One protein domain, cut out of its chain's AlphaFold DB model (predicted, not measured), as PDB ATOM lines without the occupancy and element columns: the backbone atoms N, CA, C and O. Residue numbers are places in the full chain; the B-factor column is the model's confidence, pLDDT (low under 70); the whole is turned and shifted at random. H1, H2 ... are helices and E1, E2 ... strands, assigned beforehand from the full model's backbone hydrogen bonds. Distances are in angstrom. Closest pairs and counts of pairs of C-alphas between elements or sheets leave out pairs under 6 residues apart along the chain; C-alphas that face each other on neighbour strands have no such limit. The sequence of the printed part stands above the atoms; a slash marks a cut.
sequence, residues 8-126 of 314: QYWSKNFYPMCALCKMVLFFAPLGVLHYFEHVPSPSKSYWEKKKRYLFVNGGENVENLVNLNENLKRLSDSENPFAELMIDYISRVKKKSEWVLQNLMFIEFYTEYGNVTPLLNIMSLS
ATOM      1  N   GLN A   8      50.994  45.559  -1.064       41.81
ATOM      2  CA  GLN A   8      49.787  46.366  -1.017       41.81
ATOM      3  C   GLN A   8      48.606  45.406  -0.913       41.81
ATOM      4  O   GLN A   8      48.181  44.829  -1.906       41.81
ATOM      5  N   TYR A   9      48.065  45.219   0.292       48.81
ATOM      6  CA  TYR A   9      46.681  44.755   0.389       48.81
ATOM      7  C   TYR A   9      45.781  45.870  -0.153       48.81
ATOM      8  O   TYR A   9      46.069  47.048   0.066       48.81
ATOM      9  N   TRP A  10      44.670  45.532  -0.812       40.38
ATOM     10  CA  TRP A  10      43.719  46.512  -1.373       40.38
ATOM     11  C   TRP A  10      43.217  47.564  -0.360       40.38
ATOM     12  O   TRP A  10      42.797  48.649  -0.753       40.38
ATOM     13  N   SER A  11      43.326  47.302   0.949       38.53
ATOM     14  CA  SER A  11      43.046  48.276   2.012       38.53
ATOM     15  C   SER A  11      44.189  49.269   2.298       38.53
ATOM     16  O   SER A  11      44.100  50.017   3.267       38.53
ATOM     17  N   LYS A  12      45.282  49.249   1.520       47.66
ATOM     18  CA  LYS A  12      46.547  49.978   1.756       47.66
ATOM     19  C   LYS A  12      47.214  49.692   3.116       47.66
ATOM     20  O   LYS A  12      48.058  50.468   3.557       47.66
ATOM     21  N   ASN A  13      46.881  48.574   3.765       43.94
ATOM     22  CA  ASN A  13      47.504  48.162   5.028       43.94
ATOM     23  C   ASN A  13      48.701  47.236   4.772       43.94
ATOM     24  O   ASN A  13      48.614  46.316   3.961       43.94
ATOM     25  N   PHE A  14      49.797  47.449   5.503       54.31
ATOM     26  CA  PHE A  14      51.007  46.627   5.434       54.31
ATOM     27  C   PHE A  14      51.042  45.638   6.601       54.31
ATOM     28  O   PHE A  14      51.148  46.050   7.754       54.31
ATOM     29  N   TYR A  15      50.998  44.336   6.308       55.84
ATOM     30  CA  TYR A  15      51.187  43.284   7.314       55.84
ATOM     31  C   TYR A  15      52.477  42.498   7.039       55.84
ATOM     32  O   TYR A  15      52.749  42.159   5.882       55.84
ATOM     33  N   PRO A  16      53.281  42.181   8.073       55.38
ATOM     34  CA  PRO A  16      54.477  41.366   7.907       55.38
ATOM     35  C   PRO A  16      54.101  39.936   7.489       55.38
ATOM     36  O   PRO A  16      53.315  39.265   8.153       55.38
ATOM     37  N   MET A  17      54.682  39.450   6.389       62.28
ATOM     38  CA  MET A  17      54.512  38.060   5.951       62.28
ATOM     39  C   MET A  17      55.450  37.109   6.691       62.28
ATOM     40  O   MET A  17      56.645  37.390   6.846       62.28
ATOM     41  N   CYS A  18      54.928  35.931   7.035       74.00
ATOM     42  CA  CYS A  18      55.716  34.837   7.586       74.00
ATOM     43  C   CYS A  18      56.762  34.316   6.577       74.00
ATOM     44  O   CYS A  18      56.577  34.436   5.364       74.00
ATOM     45  N   ALA A  19      57.864  33.723   7.051       75.06
ATOM     46  CA  ALA A  19      58.922  33.200   6.174       75.06
ATOM     47  C   ALA A  19      58.400  32.125   5.202       75.06
ATOM     48  O   ALA A  19      58.699  32.174   4.011       75.06
ATOM     49  N   LEU A  20      57.538  31.228   5.691       69.94
ATOM     50  CA  LEU A  20      56.856  30.224   4.869       69.94
ATOM     51  C   LEU A  20      55.982  30.872   3.784       69.94
ATOM     52  O   LEU A  20      56.026  30.473   2.629       69.94
ATOM     53  N   CYS A  21      55.245  31.925   4.135       70.75
ATOM     54  CA  CYS A  21      54.387  32.682   3.230       70.75
ATOM     55  C   CYS A  21      55.215  33.293   2.086       70.75
ATOM     56  O   CYS A  21      54.844  33.182   0.920       70.75
ATOM     57  N   LYS A  22      56.376  33.881   2.413       71.81
ATOM     58  CA  LYS A  22      57.326  34.418   1.423       71.81
ATOM     59  C   LYS A  22      57.871  33.323   0.509       71.81
ATOM     60  O   LYS A  22      57.952  33.542  -0.693       71.81
ATOM     61  N   MET A  23      58.215  32.159   1.064       70.94
ATOM     62  CA  MET A  23      58.689  31.011   0.290       70.94
ATOM     63  C   MET A  23      57.612  30.493  -0.672       70.94
ATOM     64  O   MET A  23      57.903  30.273  -1.838       70.94
ATOM     65  N   VAL A  24      56.360  30.355  -0.227       70.31
ATOM     66  CA  VAL A  24      55.249  29.922  -1.093       70.31
ATOM     67  C   VAL A  24      54.996  30.939  -2.213       70.31
ATOM     68  O   VAL A  24      54.874  30.560  -3.375       70.31
ATOM     69  N   LEU A  25      54.984  32.237  -1.893       72.50
ATOM     70  CA  LEU A  25      54.793  33.304  -2.883       72.50
ATOM     71  C   LEU A  25      55.968  33.446  -3.855       72.50
ATOM     72  O   LEU A  25      55.764  33.889  -4.982       72.50
ATOM     73  N   PHE A  26      57.176  33.042  -3.457       74.31
ATOM     74  CA  PHE A  26      58.349  33.029  -4.332       74.31
ATOM     75  C   PHE A  26      58.149  32.133  -5.563       74.31
ATOM     76  O   PHE A  26      58.695  32.425  -6.622       74.31
ATOM     77  N   PHE A  27      57.328  31.085  -5.448       72.69
ATOM     78  CA  PHE A  27      57.014  30.183  -6.556       72.69
ATOM     79  C   PHE A  27      55.809  30.624  -7.396       72.69
ATOM     80  O   PHE A  27      55.614  30.081  -8.482       72.69
ATOM     81  N   ALA A  28      55.026  31.619  -6.960       74.31
ATOM     82  CA  ALA A  28      53.869  32.105  -7.719       74.31
ATOM     83  C   ALA A  28      54.212  32.513  -9.174       74.31
ATOM     84  O   ALA A  28      53.458  32.123 -10.066       74.31
ATOM     85  N   PRO A  29      55.356  33.179  -9.470       74.06
ATOM     86  CA  PRO A  29      55.774  33.499 -10.840       74.06
ATOM     87  C   PRO A  29      55.940  32.303 -11.785       74.06
ATOM     88  O   PRO A  29      55.949  32.499 -12.994       74.06
ATOM     89  N   LEU A  30      56.064  31.068 -11.288       73.25
ATOM     90  CA  LEU A  30      56.144  29.887 -12.158       73.25
ATOM     91  C   LEU A  30      54.799  29.540 -12.813       73.25
ATOM     92  O   LEU A  30      54.776  28.829 -13.813       73.25
ATOM     93  N   GLY A  31      53.689  30.040 -12.260       72.19
ATOM     94  CA  GLY A  31      52.333  29.803 -12.755       72.19
ATOM     95  C   GLY A  31      51.575  31.073 -13.140       72.19
ATOM     96  O   GLY A  31      50.360  31.004 -13.312       72.19
ATOM     97  N   VAL A  32      52.242  32.234 -13.234       80.50
ATOM     98  CA  VAL A  32      51.550  33.496 -13.546       80.50
ATOM     99  C   VAL A  32      51.054  33.531 -14.985       80.50
ATOM    100  O   VAL A  32      51.779  33.283 -15.949       80.50
ATOM    101  N   LEU A  33      49.803  33.940 -15.121       83.06
ATOM    102  CA  LEU A  33      49.207  34.392 -16.364       83.06
ATOM    103  C   LEU A  33      49.447  35.898 -16.519       83.06
ATOM    104  O   LEU A  33      49.706  36.576 -15.532       83.06
ATOM    105  N   HIS A  34      49.310  36.453 -17.724       82.81
ATOM    106  CA  HIS A  34      49.179  37.899 -17.898       82.81
ATOM    107  C   HIS A  34      47.817  38.278 -18.480       82.81
ATOM    108  O   HIS A  34      47.242  37.522 -19.258       82.81
ATOM    109  N   TYR A  35      47.333  39.466 -18.130       82.56
ATOM    110  CA  TYR A  35      46.163  40.092 -18.741       82.56
ATOM    111  C   TYR A  35      46.409  41.590 -18.950       82.56
ATOM    112  O   TYR A  35      47.390  42.148 -18.444       82.56
ATOM    113  N   PHE A  36      45.541  42.242 -19.723       81.12
ATOM    114  CA  PHE A  36      45.615  43.681 -19.966       81.12
ATOM    115  C   PHE A  36      44.469  44.403 -19.268       81.12
ATOM    116  O   PHE A  36      43.306  44.241 -19.624       81.12
ATOM    117  N   GLU A  37      44.814  45.245 -18.303       76.88
ATOM    118  CA  GLU A  37      43.870  46.135 -17.643       76.88
ATOM    119  C   GLU A  37      43.793  47.465 -18.402       76.88
ATOM    120  O   GLU A  37      44.820  48.024 -18.798       76.88
ATOM    121  N   HIS A  38      42.581  47.988 -18.590       74.38
ATOM    122  CA  HIS A  38      42.372  49.324 -19.139       74.38
ATOM    123  C   HIS A  38      42.277  50.322 -17.990       74.38
ATOM    124  O   HIS A  38      41.310  50.309 -17.234       74.38
ATOM    125  N   VAL A  39      43.266  51.205 -17.877       70.06
ATOM    126  CA  VAL A  39      43.286  52.259 -16.855       70.06
ATOM    127  C   VAL A  39      43.233  53.642 -17.504       70.06
ATOM    128  O   VAL A  39      43.785  53.826 -18.594       70.06
ATOM    129  N   PRO A  40      42.579  54.632 -16.876       60.78
ATOM    130  CA  PRO A  40      42.584  55.996 -17.391       60.78
ATOM    131  C   PRO A  40      44.014  56.556 -17.344       60.78
ATOM    132  O   PRO A  40      44.702  56.419 -16.329       60.78
ATOM    133  N   SER A  41      44.480  57.160 -18.443       64.44
ATOM    134  CA  SER A  41      45.806  57.786 -18.473       64.44
ATOM    135  C   SER A  41      45.816  59.027 -17.567       64.44
ATOM    136  O   SER A  41      44.965  59.901 -17.738       64.44
ATOM    137  N   PRO A  42      46.769  59.160 -16.624       56.03
ATOM    138  CA  PRO A  42      46.848  60.327 -15.741       56.03
ATOM    139  C   PRO A  42      47.094  61.650 -16.480       56.03
ATOM    140  O   PRO A  42      46.822  62.713 -15.932       56.03
ATOM    141  N   SER A  43      47.641  61.595 -17.700       57.44
ATOM    142  CA  SER A  43      48.087  62.769 -18.460       57.44
ATOM    143  C   SER A  43      47.460  62.900 -19.848       57.44
ATOM    144  O   SER A  43      47.744  63.870 -20.550       57.44
ATOM    145  N   LYS A  44      46.622  61.948 -20.276       55.03
ATOM    146  CA  LYS A  44      46.061  61.914 -21.634       55.03
ATOM    147  C   LYS A  44      44.573  61.573 -21.614       55.03
ATOM    148  O   LYS A  44      44.106  60.826 -20.764       55.03
ATOM    149  N   SER A  45      43.825  62.075 -22.593       57.97
ATOM    150  CA  SER A  45      42.382  61.829 -22.752       57.97
ATOM    151  C   SER A  45      42.046  60.440 -23.328       57.97
ATOM    152  O   SER A  45      41.053  60.285 -24.034       57.97
ATOM    153  N   TYR A  46      42.870  59.419 -23.062       69.38
ATOM    154  CA  TYR A  46      42.641  58.050 -23.527       69.38
ATOM    155  C   TYR A  46      42.970  56.998 -22.458       69.38
ATOM    156  O   TYR A  46      43.639  57.272 -21.461       69.38
ATOM    157  N   TRP A  47      42.486  55.774 -22.680       65.19
ATOM    158  CA  TRP A  47      42.718  54.611 -21.821       65.19
ATOM    159  C   TRP A  47      44.019  53.895 -22.194       65.19
ATOM    160  O   TRP A  47      44.229  53.535 -23.351       65.19
ATOM    161  N   GLU A  48      44.887  53.656 -21.217       74.44
ATOM    162  CA  GLU A  48      46.117  52.886 -21.395       74.44
ATOM    163  C   GLU A  48      45.876  51.408 -21.078       74.44
ATOM    164  O   GLU A  48      45.285  51.070 -20.051       74.44
ATOM    165  N   LYS A  49      46.380  50.518 -21.942       77.25
ATOM    166  CA  LYS A  49      46.459  49.082 -21.651       77.25
ATOM    167  C   LYS A  49      47.708  48.808 -20.821       77.25
ATOM    168  O   LYS A  49      48.822  48.883 -21.339       77.25
ATOM    169  N   LYS A  50      47.531  48.458 -19.550       78.94
ATOM    170  CA  LYS A  50      48.624  48.032 -18.671       78.94
ATOM    171  C   LYS A  50      48.654  46.518 -18.555       78.94
ATOM    172  O   LYS A  50      47.637  45.884 -18.294       78.94
ATOM    173  N   LYS A  51      49.840  45.940 -18.749       82.88
ATOM    174  CA  LYS A  51      50.063  44.505 -18.569       82.88
ATOM    175  C   LYS A  51      50.142  44.191 -17.076       82.88
ATOM    176  O   LYS A  51      50.962  44.771 -16.364       82.88
ATOM    177  N   ARG A  52      49.308  43.264 -16.628       83.69
ATOM    178  CA  ARG A  52      49.274  42.724 -15.268       83.69
ATOM    179  C   ARG A  52      49.613  41.243 -15.319       83.69
ATOM    180  O   ARG A  52      49.362  40.598 -16.337       83.69
ATOM    181  N   TYR A  53      50.170  40.707 -14.242       84.69
ATOM    182  CA  TYR A  53      50.411  39.275 -14.088       84.69
ATOM    183  C   TYR A  53      49.587  38.757 -12.924       84.69
ATOM    184  O   TYR A  53      49.609  39.370 -11.868       84.69
ATOM    185  N   LEU A  54      48.873  37.651 -13.100       85.56
ATOM    186  CA  LEU A  54      47.904  37.150 -12.136       85.56
ATOM    187  C   LEU A  54      48.123  35.663 -11.867       85.56
ATOM    188  O   LEU A  54      48.362  34.879 -12.784       85.56
ATOM    189  N   PHE A  55      47.999  35.290 -10.601       86.50
ATOM    190  CA  PHE A  55      48.028  33.916 -10.125       86.50
ATOM    191  C   PHE A  55      46.997  33.730  -9.008       86.50
ATOM    192  O   PHE A  55      46.757  34.643  -8.213       86.50
ATOM    193  N   VAL A  56      46.389  32.544  -8.936       83.62
ATOM    194  CA  VAL A  56      45.367  32.210  -7.936       83.62
ATOM    195  C   VAL A  56      45.817  31.018  -7.117       83.62
ATOM    196  O   VAL A  56      46.047  29.937  -7.652       83.62
ATOM    197  N   ASN A  57      45.884  31.191  -5.802       81.19
ATOM    198  CA  ASN A  57      46.128  30.109  -4.866       81.19
ATOM    199  C   ASN A  57      44.811  29.655  -4.221       81.19
ATOM    200  O   ASN A  57      44.183  30.417  -3.491       81.19
ATOM    201  N   GLY A  58      44.401  28.415  -4.505       72.31
ATOM    202  CA  GLY A  58      43.161  27.816  -3.997       72.31
ATOM    203  C   GLY A  58      43.277  27.073  -2.664       72.31
ATOM    204  O   GLY A  58      42.260  26.603  -2.170       72.31
ATOM    205  N   GLY A  59      44.480  26.914  -2.101       66.25
ATOM    206  CA  GLY A  59      44.692  26.376  -0.747       66.25
ATOM    207  C   GLY A  59      44.334  24.899  -0.493       66.25
ATOM    208  O   GLY A  59      44.527  24.436   0.625       66.25
ATOM    209  N   GLU A  60      43.824  24.153  -1.482       70.44
ATOM    210  CA  GLU A  60      43.393  22.751  -1.311       70.44
ATOM    211  C   GLU A  60      44.522  21.736  -1.596       70.44
ATOM    212  O   GLU A  60      45.058  21.112  -0.686       70.44
ATOM    213  N   ASN A  61      44.873  21.544  -2.872       76.12
ATOM    214  CA  ASN A  61      45.910  20.622  -3.337       76.12
ATOM    215  C   ASN A  61      46.490  21.103  -4.681       76.12
ATOM    216  O   ASN A  61      45.947  22.016  -5.311       76.12
ATOM    217  N   VAL A  62      47.598  20.494  -5.116       79.44
ATOM    218  CA  VAL A  62      48.319  20.895  -6.339       79.44
ATOM    219  C   VAL A  62      47.459  20.728  -7.596       79.44
ATOM    220  O   VAL A  62      47.469  21.600  -8.455       79.44
ATOM    221  N   GLU A  63      46.668  19.660  -7.699       80.00
ATOM    222  CA  GLU A  63      45.810  19.412  -8.866       80.00
ATOM    223  C   GLU A  63      44.745  20.507  -9.039       80.00
ATOM    224  O   GLU A  63      44.577  21.074 -10.118       80.00
ATOM    225  N   ASN A  64      44.059  20.875  -7.959       77.12
ATOM    226  CA  ASN A  64      43.082  21.957  -7.958       77.12
ATOM    227  C   ASN A  64      43.745  23.318  -8.211       77.12
ATOM    228  O   ASN A  64      43.164  24.151  -8.900       77.12
ATOM    229  N   LEU A  65      44.966  23.537  -7.707       79.31
ATOM    230  CA  LEU A  65      45.752  24.735  -8.006       79.31
ATOM    231  C   LEU A  65      46.045  24.856  -9.509       79.31
ATOM    232  O   LEU A  65      45.841  25.927 -10.084       79.31
ATOM    233  N   VAL A  66      46.477  23.767 -10.149       81.81
ATOM    234  CA  VAL A  66      46.716  23.717 -11.600       81.81
ATOM    235  C   VAL A  66      45.414  23.973 -12.357       81.81
ATOM    236  O   VAL A  66      45.355  24.880 -13.184       81.81
ATOM    237  N   ASN A  67      44.336  23.264 -12.015       82.25
ATOM    238  CA  ASN A  67      43.031  23.416 -12.665       82.25
ATOM    239  C   ASN A  67      42.456  24.839 -12.537       82.25
ATOM    240  O   ASN A  67      41.854  25.351 -13.483       82.25
ATOM    241  N   LEU A  68      42.636  25.491 -11.383       82.06
ATOM    242  CA  LEU A  68      42.229  26.879 -11.153       82.06
ATOM    243  C   LEU A  68      42.961  27.850 -12.081       82.06
ATOM    244  O   LEU A  68      42.319  28.692 -12.709       82.06
ATOM    245  N   ASN A  69      44.284  27.728 -12.182       84.38
ATOM    246  CA  ASN A  69      45.093  28.631 -12.998       84.38
ATOM    247  C   ASN A  69      44.956  28.339 -14.505       84.38
ATOM    248  O   ASN A  69      44.947  29.275 -15.301       84.38
ATOM    249  N   GLU A  70      44.724  27.086 -14.909       85.31
ATOM    250  CA  GLU A  70      44.347  26.748 -16.292       85.31
ATOM    251  C   GLU A  70      42.967  27.305 -16.668       85.31
ATOM    252  O   GLU A  70      42.769  27.773 -17.790       85.31
ATOM    253  N   ASN A  71      42.000  27.324 -15.739       84.56
ATOM    254  CA  ASN A  71      40.726  28.000 -15.996       84.56
ATOM    255  C   ASN A  71      40.911  29.518 -16.086       84.56
ATOM    256  O   ASN A  71      40.370  30.139 -16.995       84.56
ATOM    257  N   LEU A  72      41.714  30.108 -15.194       84.69
ATOM    258  CA  LEU A  72      42.037  31.534 -15.246       84.69
ATOM    259  C   LEU A  72      42.670  31.919 -16.591       84.69
ATOM    260  O   LEU A  72      42.323  32.956 -17.149       84.69
ATOM    261  N   LYS A  73      43.540  31.068 -17.147       84.94
ATOM    262  CA  LYS A  73      44.148  31.274 -18.469       84.94
ATOM    263  C   LYS A  73      43.120  31.430 -19.583       84.94
ATOM    264  O   LYS A  73      43.315  32.254 -20.465       84.94
ATOM    265  N   ARG A  74      42.006  30.697 -19.525       85.31
ATOM    266  CA  ARG A  74      40.903  30.827 -20.495       85.31
ATOM    267  C   ARG A  74      40.134  32.141 -20.346       85.31
ATOM    268  O   ARG A  74      39.436  32.541 -21.269       85.31
ATOM    269  N   LEU A  75      40.250  32.791 -19.190       85.31
ATOM    270  CA  LEU A  75      39.559  34.030 -18.838       85.31
ATOM    271  C   LEU A  75      40.467  35.266 -18.958       85.31
ATOM    272  O   LEU A  75      40.024  36.362 -18.612       85.31
ATOM    273  N   SER A  76      41.709  35.118 -19.446       81.56
ATOM    274  CA  SER A  76      42.716  36.194 -19.541       81.56
ATOM    275  C   SER A  76      42.227  37.430 -20.284       81.56
ATOM    276  O   SER A  76      42.615  38.546 -19.952       81.56
ATOM    277  N   ASP A  77      41.383  37.220 -21.292       81.12
ATOM    278  CA  ASP A  77      40.939  38.264 -22.215       81.12
ATOM    279  C   ASP A  77      39.694  39.002 -21.709       81.12
ATOM    280  O   ASP A  77      39.223  39.953 -22.334       81.12
ATOM    281  N   SER A  78      39.141  38.567 -20.575       80.19
ATOM    282  CA  SER A  78      37.995  39.223 -19.960       80.19
ATOM    283  C   SER A  78      38.381  40.543 -19.283       80.19
ATOM    284  O   SER A  78      39.521  40.750 -18.871       80.19
ATOM    285  N   GLU A  79      37.401  41.443 -19.134       72.50
ATOM    286  CA  GLU A  79      37.586  42.747 -18.471       72.50
ATOM    287  C   GLU A  79      38.076  42.585 -17.023       72.50
ATOM    288  O   GLU A  79      38.869  43.389 -16.536       72.50
ATOM    289  N   ASN A  80      37.622  41.529 -16.343       78.31
ATOM    290  CA  ASN A  80      38.069  41.180 -15.004       78.31
ATOM    291  C   ASN A  80      38.164  39.649 -14.856       78.31
ATOM    292  O   ASN A  80      37.189  39.008 -14.444       78.31
ATOM    293  N   PRO A  81      39.345  39.064 -15.139       82.44
ATOM    294  CA  PRO A  81      39.562  37.618 -15.072       82.44
ATOM    295  C   PRO A  81      39.278  37.030 -13.691       82.44
ATOM    296  O   PRO A  81      38.878  35.874 -13.573       82.44
ATOM    297  N   PHE A  82      39.444  37.831 -12.639       79.00
ATOM    298  CA  PHE A  82      39.171  37.410 -11.276       79.00
ATOM    299  C   PHE A  82      37.670  37.247 -11.010       79.00
ATOM    300  O   PHE A  82      37.230  36.181 -10.580       79.00
ATOM    301  N   ALA A  83      36.872  38.279 -11.276       80.12
ATOM    302  CA  ALA A  83      35.427  38.206 -11.091       80.12
ATOM    303  C   ALA A  83      34.801  37.141 -12.004       80.12
ATOM    304  O   ALA A  83      33.877  36.444 -11.589       80.12
ATOM    305  N   GLU A  84      35.352  36.954 -13.203       84.38
ATOM    306  CA  GLU A  84      34.937  35.885 -14.110       84.38
ATOM    307  C   GLU A  84      35.283  34.499 -13.576       84.38
ATOM    308  O   GLU A  84      34.432  33.612 -13.587       84.38
ATOM    309  N   LEU A  85      36.486  34.318 -13.021       83.56
ATOM    310  CA  LEU A  85      36.857  33.064 -12.372       83.56
ATOM    311  C   LEU A  85      35.913  32.760 -11.209       83.56
ATOM    312  O   LEU A  85      35.523  31.610 -11.031       83.56
ATOM    313  N   MET A  86      35.517  33.778 -10.443       78.75
ATOM    314  CA  MET A  86      34.551  33.626  -9.360       78.75
ATOM    315  C   MET A  86      33.170  33.224  -9.883       78.75
ATOM    316  O   MET A  86      32.573  32.311  -9.321       78.75
ATOM    317  N   ILE A  87      32.676  33.826 -10.971       77.00
ATOM    318  CA  ILE A  87      31.412  33.430 -11.620       77.00
ATOM    319  C   ILE A  87      31.485  31.991 -12.159       77.00
ATOM    320  O   ILE A  87      30.534  31.219 -12.024       77.00
ATOM    321  N   ASP A  88      32.613  31.585 -12.726       76.44
ATOM    322  CA  ASP A  88      32.839  30.199 -13.137       76.44
ATOM    323  C   ASP A  88      32.877  29.253 -11.935       76.44
ATOM    324  O   ASP A  88      32.357  28.135 -11.998       76.44
ATOM    325  N   TYR A  89      33.441  29.715 -10.818       70.50
ATOM    326  CA  TYR A  89      33.436  28.992  -9.556       70.50
ATOM    327  C   TYR A  89      32.000  28.723  -9.099       70.50
ATOM    328  O   TYR A  89      31.672  27.571  -8.829       70.50
ATOM    329  N   ILE A  90      31.101  29.719  -9.142       61.75
ATOM    330  CA  ILE A  90      29.651  29.555  -8.874       61.75
ATOM    331  C   ILE A  90      29.072  28.376  -9.677       61.75
ATOM    332  O   ILE A  90      28.275  27.590  -9.169       61.75
ATOM    333  N   SER A  91      29.494  28.204 -10.932       59.81
ATOM    334  CA  SER A  91      29.044  27.121 -11.828       59.81
ATOM    335  C   SER A  91      29.554  25.730 -11.463       59.81
ATOM    336  O   SER A  91      28.964  24.741 -11.892       59.81
ATOM    337  N   ARG A  92      30.583  25.630 -10.616       61.91
ATOM    338  CA  ARG A  92      31.210  24.363 -10.203       61.91
ATOM    339  C   ARG A  92      31.013  24.041  -8.706       61.91
ATOM    340  O   ARG A  92      31.290  22.922  -8.280       61.91
ATOM    341  N   VAL A  93      30.484  24.973  -7.901       52.34
ATOM    342  CA  VAL A  93      30.371  24.903  -6.421       52.34
ATOM    343  C   VAL A  93      29.084  24.211  -5.937       52.34
ATOM    344  O   VAL A  93      28.443  24.646  -4.993       52.34
ATOM    345  N   LYS A  94      28.708  23.050  -6.487       52.78
ATOM    346  CA  LYS A  94      27.755  22.179  -5.756       52.78
ATOM    347  C   LYS A  94      28.416  21.406  -4.599       52.78
ATOM    348  O   LYS A  94      27.715  20.741  -3.845       52.78
ATOM    349  N   LYS A  95      29.749  21.486  -4.438       53.09
ATOM    350  CA  LYS A  95      30.525  20.691  -3.457       53.09
ATOM    351  C   LYS A  95      31.673  21.407  -2.724       53.09
ATOM    352  O   LYS A  95      32.373  20.747  -1.963       53.09
ATOM    353  N   LYS A  96      31.916  22.706  -2.929       60.84
ATOM    354  CA  LYS A  96      33.045  23.394  -2.267       60.84
ATOM    355  C   LYS A  96      32.582  24.172  -1.039       60.84
ATOM    356  O   LYS A  96      31.559  24.846  -1.092       60.84
ATOM    357  N   SER A  97      33.311  24.029   0.065       65.81
ATOM    358  CA  SER A  97      32.962  24.610   1.362       65.81
ATOM    359  C   SER A  97      33.289  26.104   1.429       65.81
ATOM    360  O   SER A  97      34.184  26.591   0.736       65.81
ATOM    361  N   GLU A  98      32.608  26.828   2.320       72.75
ATOM    362  CA  GLU A  98      32.942  28.211   2.696       72.75
ATOM    363  C   GLU A  98      34.443  28.380   3.006       72.75
ATOM    364  O   GLU A  98      35.048  29.388   2.644       72.75
ATOM    365  N   TRP A  99      35.066  27.358   3.603       72.88
ATOM    366  CA  TRP A  99      36.498  27.327   3.902       72.88
ATOM    367  C   TRP A  99      37.367  27.527   2.656       72.88
ATOM    368  O   TRP A  99      38.335  28.277   2.708       72.88
ATOM    369  N   VAL A 100      37.014  26.929   1.516       72.94
ATOM    370  CA  VAL A 100      37.790  27.100   0.278       72.94
ATOM    371  C   VAL A 100      37.754  28.554  -0.191       72.94
ATOM    372  O   VAL A 100      38.788  29.117  -0.542       72.94
ATOM    373  N   LEU A 101      36.583  29.193  -0.138       78.19
ATOM    374  CA  LEU A 101      36.441  30.609  -0.493       78.19
ATOM    375  C   LEU A 101      37.252  31.508   0.451       78.19
ATOM    376  O   LEU A 101      37.878  32.459  -0.004       78.19
ATOM    377  N   GLN A 102      37.292  31.189   1.747       76.44
ATOM    378  CA  GLN A 102      38.092  31.934   2.729       76.44
ATOM    379  C   GLN A 102      39.609  31.809   2.504       76.44
ATOM    380  O   GLN A 102      40.351  32.698   2.913       76.44
ATOM    381  N   ASN A 103      40.074  30.728   1.869       76.31
ATOM    382  CA  ASN A 103      41.499  30.479   1.612       76.31
ATOM    383  C   ASN A 103      41.938  30.838   0.185       76.31
ATOM    384  O   ASN A 103      43.109  30.677  -0.158       76.31
ATOM    385  N   LEU A 104      41.021  31.344  -0.641       79.69
ATOM    386  CA  LEU A 104      41.323  31.775  -1.995       79.69
ATOM    387  C   LEU A 104      42.136  33.078  -1.959       79.69
ATOM    388  O   LEU A 104      41.686  34.092  -1.418       79.69
ATOM    389  N   MET A 105      43.332  33.047  -2.548       79.44
ATOM    390  CA  MET A 105      44.224  34.202  -2.634       79.44
ATOM    391  C   MET A 105      44.562  34.533  -4.083       79.44
ATOM    392  O   MET A 105      45.014  33.678  -4.842       79.44
ATOM    393  N   PHE A 106      44.406  35.802  -4.430       80.38
ATOM    394  CA  PHE A 106      44.778  36.377  -5.714       80.38
ATOM    395  C   PHE A 106      46.067  37.141  -5.547       80.38
ATOM    396  O   PHE A 106      46.199  37.948  -4.629       80.38
ATOM    397  N   ILE A 107      47.014  36.859  -6.424       81.00
ATOM    398  CA  ILE A 107      48.349  37.421  -6.378       81.00
ATOM    399  C   ILE A 107      48.580  38.076  -7.730       81.00
ATOM    400  O   ILE A 107      48.705  37.395  -8.748       81.00
ATOM    401  N   GLU A 108      48.586  39.402  -7.731       82.31
ATOM    402  CA  GLU A 108      48.832  40.217  -8.909       82.31
ATOM    403  C   GLU A 108      50.212  40.879  -8.818       82.31
ATOM    404  O   GLU A 108      50.582  41.454  -7.792       82.31
ATOM    405  N   PHE A 109      50.962  40.822  -9.915       83.44
ATOM    406  CA  PHE A 109      52.233  41.513 -10.082       83.44
ATOM    407  C   PHE A 109      52.125  42.536 -11.202       83.44
ATOM    408  O   PHE A 109      51.575  42.263 -12.274       83.44
ATOM    409  N   TYR A 110      52.715  43.705 -10.991       78.00
ATOM    410  CA  TYR A 110      52.826  44.719 -12.030       78.00
ATOM    411  C   TYR A 110      54.017  45.636 -11.801       78.00
ATOM    412  O   TYR A 110      54.572  45.717 -10.708       78.00
ATOM    413  N   THR A 111      54.412  46.351 -12.844       74.19
ATOM    414  CA  THR A 111      55.426  47.399 -12.763       74.19
ATOM    415  C   THR A 111      54.790  48.739 -13.101       74.19
ATOM    416  O   THR A 111      53.893  48.834 -13.941       74.19
ATOM    417  N   GLU A 112      55.243  49.788 -12.427       72.62
ATOM    418  CA  GLU A 112      54.922  51.164 -12.795       72.62
ATOM    419  C   GLU A 112      56.120  51.789 -13.502       72.62
ATOM    420  O   GLU A 112      57.269  51.418 -13.252       72.62
ATOM    421  N   TYR A 113      55.855  52.729 -14.407       66.25
ATOM    422  CA  TYR A 113      56.919  53.427 -15.117       66.25
ATOM    423  C   TYR A 113      57.836  54.143 -14.114       66.25
ATOM    424  O   TYR A 113      57.360  54.893 -13.266       66.25
ATOM    425  N   GLY A 114      59.144  53.878 -14.189       66.12
ATOM    426  CA  GLY A 114      60.142  54.397 -13.246       66.12
ATOM    427  C   GLY A 114      60.394  53.530 -12.003       66.12
ATOM    428  O   GLY A 114      61.370  53.774 -11.299       66.12
ATOM    429  N   ASN A 115      59.595  52.484 -11.751       67.38
ATOM    430  CA  ASN A 115      59.815  51.549 -10.645       67.38
ATOM    431  C   ASN A 115      60.609  50.314 -11.105       67.38
ATOM    432  O   ASN A 115      60.123  49.489 -11.874       67.38
ATOM    433  N   VAL A 116      61.831  50.155 -10.582       66.00
ATOM    434  CA  VAL A 116      62.698  48.982 -10.842       66.00
ATOM    435  C   VAL A 116      62.207  47.742 -10.074       66.00
ATOM    436  O   VAL A 116      62.555  46.609 -10.400       66.00
ATOM    437  N   THR A 117      61.400  47.947  -9.031       69.50
ATOM    438  CA  THR A 117      60.812  46.887  -8.206       69.50
ATOM    439  C   THR A 117      59.369  46.592  -8.610       69.50
ATOM    440  O   THR A 117      58.552  47.513  -8.589       69.50
ATOM    441  N   PRO A 118      59.029  45.327  -8.925       70.19
ATOM    442  CA  PRO A 118      57.652  44.943  -9.196       70.19
ATOM    443  C   PRO A 118      56.802  45.108  -7.935       70.19
ATOM    444  O   PRO A 118      57.223  44.767  -6.826       70.19
ATOM    445  N   LEU A 119      55.604  45.643  -8.125       76.56
ATOM    446  CA  LEU A 119      54.587  45.775  -7.099       76.56
ATOM    447  C   LEU A 119      53.816  44.462  -7.000       76.56
ATOM    448  O   LEU A 119      53.500  43.839  -8.016       76.56
ATOM    449  N   LEU A 120      53.554  44.050  -5.761       75.06
ATOM    450  CA  LEU A 120      52.808  42.849  -5.424       75.06
ATOM    451  C   LEU A 120      51.512  43.249  -4.731       75.06
ATOM    452  O   LEU A 120      51.532  43.906  -3.686       75.06
ATOM    453  N   ASN A 121      50.406  42.805  -5.307       76.19
ATOM    454  CA  ASN A 121      49.073  43.012  -4.784       76.19
ATOM    455  C   ASN A 121      48.470  41.655  -4.421       76.19
ATOM    456  O   ASN A 121      48.336  40.776  -5.274       76.19
ATOM    457  N   ILE A 122      48.150  41.468  -3.141       76.31
ATOM    458  CA  ILE A 122      47.541  40.234  -2.644       76.31
ATOM    459  C   ILE A 122      46.127  40.540  -2.177       76.31
ATOM    460  O   ILE A 122      45.905  41.364  -1.288       76.31
ATOM    461  N   MET A 123      45.165  39.816  -2.731       76.06
ATOM    462  CA  MET A 123      43.766  39.900  -2.342       76.06
ATOM    463  C   MET A 123      43.306  38.556  -1.794       76.06
ATOM    464  O   MET A 123      43.460  37.514  -2.422       76.06
ATOM    465  N   SER A 124      42.722  38.604  -0.604       78.75
ATOM    466  CA  SER A 124      42.041  37.475   0.025       78.75
ATOM    467  C   SER A 124      40.592  37.866   0.270       78.75
ATOM    468  O   SER A 124      40.291  39.044   0.494       78.75
ATOM    469  N   LEU A 125      39.686  36.895   0.198       80.56
ATOM    470  CA  LEU A 125      38.276  37.152   0.459       80.56
ATOM    471  C   LEU A 125      38.046  37.323   1.962       80.56
ATOM    472  O   LEU A 125      38.511  36.528   2.780       80.56
ATOM    473  N   SER A 126      37.285  38.351   2.341       82.56
ATOM    474  CA  SER A 126      36.870  38.501   3.735       82.56
ATOM    475  C   SER A 126      35.969  37.331   4.146       82.56
ATOM    476  O   SER A 126      35.211  36.803   3.329       82.56
TER     477      SER A 126
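What this domain is: This is residues 8 to 126 of the 314 residues of the protein "Type I-B CRISPR-associated protein Cas8b1/Cst1" of Thermotoga sp (UniProt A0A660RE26). A strongly twisted, antiparallel sheet of four strands has H2 packed over one face, on E2 and E1, while H3 touches H2 and meets the sheet only with its first residues. The two hairpins E1-E2 and E3-E4 make the two halves of the sheet, with E2 bending by 50 degrees at residue 51; residues 13 to 23 stick out as part of an N-terminal loop that includes part of H1. The printed part has 119 residues, with four named helices and four named strands in the order H1 E1 E2 H2 H3 H4 E3 E4; the sheet order is E1 E2 E3 E4, and the class is mixed, helices and strands. The whole is compact, with a radius of gyration of the C-alphas of 15.3 A and spans of 48 by 34 by 26 A.

How they stand to each other: Residues 8 to 9 pair in parallel with residues 121 to 122 of E4, residues 119 to 124. H1, residues 19 to 26, is only just not on the sheet, with 4 pairs of C-alphas within 10 A. E1, residues 33 to 40, and E2, residues 47 to 57, form an antiparallel hairpin, with N 35 and O 52 2.9 A apart, within hydrogen-bond range. H2, residues 62 to 74, is on the sheet in a two-layer arrangement, helix on one face, at a height over the sheet of 7.3 A. It lies over E2 and runs along the strands, at 1 degree to E2 on the local plane; the closest C-alphas are those of Val 56 and Asn 69, 6.2 A apart. H3, residues 81 to 92, only grazes the sheet, with residues 81 to 85. H2 and H3 touch, closest at the C-alphas of Leu 72 and Leu 85, 6.1 A apart, at a steep tilt of 61 degrees, opposite ways. H4, residues 98 to 103, is apart from H2 and H3. E3, residues 105 to 110, is the antiparallel neighbour of E2, with N 55 and O 107 2.9 A apart, and forms a hairpin with E4, with N 108 and O 121 2.8 A apart; both pairs are within hydrogen-bond range. In H1, H2, H3 and H4 every O i to N i+4 pair is within hydrogen-bond range.

Where its parts are: H1, residues 19 to 26, begins with C-alpha 19 at (58.922, 33.200, 6.174). E1, residues 33 to 40, is 22.6 A long, and E2, residues 47 to 57, is 30.0 A. H2, residues 62 to 74, is 18.8 A and H3, residues 81 to 92, 16.4 A. H4, residues 98 to 103, precedes E3, residues 105 to 110, and E4, residues 119 to 124, which ends at C-alpha 124, (42.041, 37.475, 0.025).

The domain as a whole: The two C-alphas farthest apart, those of Ser 43 and Lys 95, are 48.0 A apart. The printed part has no cut and no long link. Residues 90 to 98 also stand free. Mean pLDDT of the printed part is 72.6; 33 residues are under 70, among them 8 to 17, 40 to 47, 90 to 97 and 113 to 117.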